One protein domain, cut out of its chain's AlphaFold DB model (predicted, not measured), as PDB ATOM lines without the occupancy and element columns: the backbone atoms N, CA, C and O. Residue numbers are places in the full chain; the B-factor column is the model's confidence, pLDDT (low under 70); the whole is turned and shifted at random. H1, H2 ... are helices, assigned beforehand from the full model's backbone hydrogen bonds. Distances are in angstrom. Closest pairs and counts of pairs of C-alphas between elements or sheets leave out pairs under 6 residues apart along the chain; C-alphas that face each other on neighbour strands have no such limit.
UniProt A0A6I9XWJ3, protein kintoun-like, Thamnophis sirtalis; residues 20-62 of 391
ATOM      1  N   LEU A  20     -41.895  41.306 -25.206       87.25
ATOM      2  CA  LEU A  20     -42.637  40.068 -24.933       87.25
ATOM      3  C   LEU A  20     -43.492  40.208 -23.673       87.25
ATOM      4  O   LEU A  20     -44.678  39.889 -23.693       87.25
ATOM      5  N   THR A  21     -42.919  40.736 -22.592       86.81
ATOM      6  CA  THR A  21     -43.641  40.936 -21.328       86.81
ATOM      7  C   THR A  21     -44.845  41.860 -21.506       86.81
ATOM      8  O   THR A  21     -45.895  41.613 -20.918       86.81
ATOM      9  N   ASN A  22     -44.719  42.908 -22.322       89.69
ATOM     10  CA  ASN A  22     -45.817  43.820 -22.618       89.69
ATOM     11  C   ASN A  22     -46.870  43.182 -23.533       89.69
ATOM     12  O   ASN A  22     -48.051  43.287 -23.221       89.69
ATOM     13  N   ALA A  23     -46.466  42.443 -24.570       90.06
ATOM     14  CA  ALA A  23     -47.393  41.714 -25.438       90.06
ATOM     15  C   ALA A  23     -48.244  40.702 -24.649       90.06
ATOM     16  O   ALA A  23     -49.452  40.618 -24.836       90.06
ATOM     17  N   PHE A  24     -47.660  39.996 -23.674       88.94
ATOM     18  CA  PHE A  24     -48.404  39.067 -22.813       88.94
ATOM     19  C   PHE A  24     -49.390  39.734 -21.837       88.94
ATOM     20  O   PHE A  24     -50.162  39.017 -21.200       88.94
ATOM     21  N   LYS A  25     -49.397  41.068 -21.703       92.31
ATOM     22  CA  LYS A  25     -50.444  41.801 -20.964       92.31
ATOM     23  C   LYS A  25     -51.688  42.046 -21.820       92.31
ATOM     24  O   LYS A  25     -52.746  42.315 -21.261       92.31
ATOM     25  N   GLU A  26     -51.574  41.958 -23.144       95.19
ATOM     26  CA  GLU A  26     -52.686  42.165 -24.066       95.19
ATOM     27  C   GLU A  26     -53.489  40.870 -24.248       95.19
ATOM     28  O   GLU A  26     -52.957  39.830 -24.646       95.19
ATOM     29  N   ASP A  27     -54.798  40.921 -23.994       92.19
ATOM     30  CA  ASP A  27     -55.656  39.733 -24.086       92.19
ATOM     31  C   ASP A  27     -55.770  39.182 -25.516       92.19
ATOM     32  O   ASP A  27     -55.845  37.965 -25.705       92.19
ATOM     33  N   GLY A  28     -55.702  40.050 -26.533       93.44
ATOM     34  CA  GLY A  28     -55.676  39.640 -27.940       93.44
ATOM     35  C   GLY A  28     -54.444  38.795 -28.272       93.44
ATOM     36  O   GLY A  28     -54.572  37.706 -28.828       93.44
ATOM     37  N   PHE A  29     -53.259  39.240 -27.841       93.88
ATOM     38  CA  PHE A  29     -52.021  38.484 -28.029       93.88
ATOM     39  C   PHE A  29     -52.056  37.143 -27.289       93.88
ATOM     40  O   PHE A  29     -51.681  36.122 -27.854       93.88
ATOM     41  N   ARG A  30     -52.554  37.109 -26.044       91.62
ATOM     42  CA  ARG A  30     -52.691  35.857 -25.276       91.62
ATOM     43  C   ARG A  30     -53.614  34.854 -25.965       91.62
ATOM     44  O   ARG A  30     -53.331  33.659 -25.924       91.62
ATOM     45  N   THR A  31     -54.690  35.339 -26.580       94.88
ATOM     46  CA  THR A  31     -55.649  34.510 -27.320       94.88
ATOM     47  C   THR A  31     -55.002  33.935 -28.575       94.88
ATOM     48  O   THR A  31     -54.933  32.717 -28.704       94.88
ATOM     49  N   LEU A  32     -54.405  34.783 -29.419       93.62
ATOM     50  CA  LEU A  32     -53.687  34.350 -30.624       93.62
ATOM     51  C   LEU A  32     -52.538  33.388 -30.299       93.62
ATOM     52  O   LEU A  32     -52.332  32.389 -30.980       93.62
ATOM     53  N   PHE A  33     -51.794  33.655 -29.224       92.31
ATOM     54  CA  PHE A  33     -50.719  32.779 -28.777       92.31
ATOM     55  C   PHE A  33     -51.253  31.420 -28.303       92.31
ATOM     56  O   PHE A  33     -50.640  30.389 -28.576       92.31
ATOM     57  N   ALA A  34     -52.394  31.391 -27.608       90.62
ATOM     58  CA  ALA A  34     -53.037  30.147 -27.196       90.62
ATOM     59  C   ALA A  34     -53.566  29.348 -28.397       90.62
ATOM     60  O   ALA A  34     -53.380  28.132 -28.428       90.62
ATOM     61  N   GLU A  35     -54.164  30.019 -29.383       92.38
ATOM     62  CA  GLU A  35     -54.602  29.419 -30.648       92.38
ATOM     63  C   GLU A  35     -53.420  28.812 -31.405       92.38
ATOM     64  O   GLU A  35     -53.455  27.632 -31.738       92.38
ATOM     65  N   TYR A  36     -52.322  29.556 -31.554       89.31
ATOM     66  CA  TYR A  36     -51.091  29.060 -32.171       89.31
ATOM     67  C   TYR A  36     -50.521  27.833 -31.442       89.31
ATOM     68  O   TYR A  36     -50.138  26.837 -32.055       89.31
ATOM     69  N   VAL A  37     -50.482  27.858 -30.104       88.38
ATOM     70  CA  VAL A  37     -50.035  26.701 -29.312       88.38
ATOM     71  C   VAL A  37     -50.982  25.510 -29.478       88.38
ATOM     72  O   VAL A  37     -50.516  24.368 -29.477       88.38
ATOM     73  N   ALA A  38     -52.290  25.739 -29.604       88.50
ATOM     74  CA  ALA A  38     -53.259  24.681 -29.867       88.50
ATOM     75  C   ALA A  38     -53.047  24.074 -31.261       88.50
ATOM     76  O   ALA A  38     -52.958  22.853 -31.369       88.50
ATOM     77  N   GLU A  39     -52.850  24.911 -32.280       88.00
ATOM     78  CA  GLU A  39     -52.567  24.513 -33.662       88.00
ATOM     79  C   GLU A  39     -51.286  23.670 -33.758       88.00
ATOM     80  O   GLU A  39     -51.292  22.572 -34.309       88.00
ATOM     81  N   LEU A  40     -50.201  24.089 -33.096       83.56
ATOM     82  CA  LEU A  40     -48.960  23.307 -33.029       83.56
ATOM     83  C   LEU A  40     -49.112  21.959 -32.309       83.56
ATOM     84  O   LEU A  40     -48.252  21.075 -32.443       83.56
ATOM     85  N   ASN A  41     -50.144  21.802 -31.480       82.75
ATOM     86  CA  ASN A  41     -50.439  20.562 -30.767       82.75
ATOM     87  C   ASN A  41     -51.478  19.682 -31.461       82.75
ATOM     88  O   ASN A  41     -51.626  18.526 -31.054       82.75
ATOM     89  N   ASP A  42     -52.117  20.183 -32.514       89.25
ATOM     90  CA  ASP A  42     -53.096  19.448 -33.294       89.25
ATOM     91  C   ASP A  42     -52.411  18.344 -34.129       89.25
ATOM     92  O   ASP A  42     -51.498  18.625 -34.917       89.25
ATOM     93  N   PRO A  43     -52.787  17.060 -33.955       89.12
ATOM     94  CA  PRO A  43     -52.264  15.978 -34.781       89.12
ATOM     95  C   PRO A  43     -52.567  16.143 -36.276       89.12
ATOM     96  O   PRO A  43     -51.770  15.664 -37.083       89.12
ATOM     97  N   GLU A  44     -53.666  16.800 -36.656       91.38
ATOM     98  CA  GLU A  44     -54.030  16.988 -38.067       91.38
ATOM     99  C   GLU A  44     -53.103  17.999 -38.745       91.38
ATOM    100  O   GLU A  44     -52.505  17.689 -39.776       91.38
ATOM    101  N   GLN A  45     -52.872  19.154 -38.113       87.94
ATOM    102  CA  GLN A  45     -51.922  20.161 -38.603       87.94
ATOM    103  C   GLN A  45     -50.494  19.619 -38.674       87.94
ATOM    104  O   GLN A  45     -49.780  19.842 -39.653       87.94
ATOM    105  N   ARG A  46     -50.083  18.821 -37.679       87.44
ATOM    106  CA  ARG A  46     -48.791  18.119 -37.724       87.44
ATOM    107  C   ARG A  46     -48.691  17.180 -38.919       87.44
ATOM    108  O   ARG A  46     -47.647  17.143 -39.558       87.44
ATOM    109  N   ALA A  47     -49.750  16.433 -39.227       90.31
ATOM    110  CA  ALA A  47     -49.757  15.519 -40.364       90.31
ATOM    111  C   ALA A  47     -49.676  16.263 -41.708       90.31
ATOM    112  O   ALA A  47     -48.955  15.813 -42.598       90.31
ATOM    113  N   ILE A  48     -50.362  17.405 -41.838       91.94
ATOM    114  CA  ILE A  48     -50.279  18.280 -43.019       91.94
ATOM    115  C   ILE A  48     -48.848  18.801 -43.183       91.94
ATOM    116  O   ILE A  48     -48.232  18.582 -44.224       91.94
ATOM    117  N   TYR A  49     -48.279  19.384 -42.125       89.19
ATOM    118  CA  TYR A  49     -46.901  19.872 -42.124       89.19
ATOM    119  C   TYR A  49     -45.893  18.770 -42.488       89.19
ATOM    120  O   TYR A  49     -45.003  18.965 -43.315       89.19
ATOM    121  N   GLU A  50     -46.029  17.578 -41.899       92.06
ATOM    122  CA  GLU A  50     -45.161  16.445 -42.220       92.06
ATOM    123  C   GLU A  50     -45.299  16.020 -43.690       92.06
ATOM    124  O   GLU A  50     -44.289  15.731 -44.337       92.06
ATOM    125  N   ALA A  51     -46.514  16.019 -44.247       91.19
ATOM    126  CA  ALA A  51     -46.748  15.710 -45.656       91.19
ATOM    127  C   ALA A  51     -46.100  16.743 -46.594       91.19
ATOM    128  O   ALA A  51     -45.461  16.357 -47.575       91.19
ATOM    129  N   GLU A  52     -46.190  18.033 -46.266       91.94
ATOM    130  CA  GLU A  52     -45.530  19.114 -47.009       91.94
ATOM    131  C   GLU A  52     -44.004  18.976 -46.971       91.94
ATOM    132  O   GLU A  52     -43.343  19.051 -48.010       91.94
ATOM    133  N   VAL A  53     -43.425  18.690 -45.799       88.19
ATOM    134  CA  VAL A  53     -41.978  18.455 -45.665       88.19
ATOM    135  C   VAL A  53     -41.533  17.246 -46.491       88.19
ATOM    136  O   VAL A  53     -40.498  17.306 -47.158       88.19
ATOM    137  N   ILE A  54     -42.310  16.158 -46.492       89.19
ATOM    138  CA  ILE A  54     -42.023  14.977 -47.320       89.19
ATOM    139  C   ILE A  54     -42.069  15.335 -48.809       89.19
ATOM    140  O   ILE A  54     -41.178  14.926 -49.556       89.19
ATOM    141  N   ALA A  55     -43.073  16.100 -49.248       87.94
ATOM    142  CA  ALA A  55     -43.203  16.528 -50.637       87.94
ATOM    143  C   ALA A  55     -42.017  17.406 -51.075       87.94
ATOM    144  O   ALA A  55     -41.425  17.150 -52.125       87.94
ATOM    145  N   MET A  56     -41.605  18.364 -50.238       86.56
ATOM    146  CA  MET A  56     -40.443  19.221 -50.501       86.56
ATOM    147  C   MET A  56     -39.130  18.430 -50.585       86.56
ATOM    148  O   MET A  56     -38.324  18.650 -51.488       86.56
ATOM    149  N   GLU A  57     -38.884  17.482 -49.676       85.94
ATOM    150  CA  GLU A  57     -37.671  16.648 -49.734       85.94
ATOM    151  C   GLU A  57     -37.697  15.708 -50.951       85.94
ATOM    152  O   GLU A  57     -36.663  15.467 -51.581       85.94
ATOM    153  N   ARG A  58     -38.886  15.244 -51.359       84.75
ATOM    154  CA  ARG A  58     -39.062  14.449 -52.580       84.75
ATOM    155  C   ARG A  58     -38.741  15.248 -53.840       84.75
ATOM    156  O   ARG A  58     -38.065  14.710 -54.716       84.75
ATOM    157  N   GLN A  59     -39.157  16.515 -53.918       80.75
ATOM    158  CA  GLN A  59     -38.758  17.434 -54.997       80.75
ATOM    159  C   GLN A  59     -37.233  17.607 -55.056       80.75
ATOM    160  O   GLN A  59     -36.658  17.711 -56.134       80.75
ATOM    161  N   ARG A  60     -36.550  17.526 -53.908       79.19
ATOM    162  CA  ARG A  60     -35.078  17.518 -53.814       79.19
ATOM    163  C   ARG A  60     -34.438  16.161 -54.140       79.19
ATOM    164  O   ARG A  60     -33.229  15.995 -53.977       79.19
ATOM    165  N   GLY A  61     -35.218  15.180 -54.596       79.12
ATOM    166  CA  GLY A  61     -34.728  13.855 -54.975       79.12
ATOM    167  C   GLY A  61     -34.528  12.889 -53.802       79.12
ATOM    168  O   GLY A  61     -33.784  11.914 -53.937       79.12
ATOM    169  N   VAL A  62     -35.155  13.146 -52.650       83.75
ATOM    170  CA  VAL A  62     -34.964  12.378 -51.411       83.75
ATOM    171  C   VAL A  62     -36.280  11.806 -50.920       83.75
ATOM    172  O   VAL A  62     -37.258  12.518 -50.731       83.75
TER     173      VAL A  62
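AT A GLANCE: This is residues 20 to 62 of the 391 residues of the protein "protein kintoun-like" of Thamnophis sirtalis (UniProt A0A6I9XWJ3). Two helices, H2 and H3, follow each other almost end to end and make a wide open V, with a third helix of four residues, H1, set off to the side of the end of H2 that is away from H3. The arms of the V do not fold back on each other, and long stretches of both stand free. The printed part has 43 residues with three named helices, H1, H2 and H3 along the chain, and no named strand; the class is all helix. It is extended, with a radius of gyration of the C-alphas of 15.7 A and spans of 47 by 19 by 11 A.

HOW THE PARTS SIT: Start at H1, residues 20 to 23, and go on to H2, residues 27 to 41: they are close but not clearly touching, and their closest C-alphas, those of Ala 23 and Phe 29, are 6.2 A apart. Next look at H3, residues 43 to 59, which is close to H2 but not clearly touching; the closest C-alphas are those of Glu 39 and Gln 45, 6.6 A apart. H2 and H3 run the same way at a steep tilt of 65 degrees. H1 and H3 are apart. In H2 and H3 every O i to N i+4 pair is within hydrogen-bond range, while H1 is too short for such a pair and has its one O i to N i+3 pair within range.

IN THESE COORDINATES: Find C-alpha 20 at (-42.637, 40.068, -24.933), where H1 begins. H2 begins at C-alpha 27 and measures 21.0 A from first to last C-alpha. H3 runs 24.4 A, from C-alpha 43 at (-52.264, 15.978, -34.781) to C-alpha 59 at (-38.758, 17.434, -54.997).

THE WHOLE: The two C-alphas farthest apart, those of Lys 25 and Gly 61, are 46.7 A apart. Both links are tight, and the printed part has no cut. The mean pLDDT of the printed part is 88.9, and no printed residue is under 70.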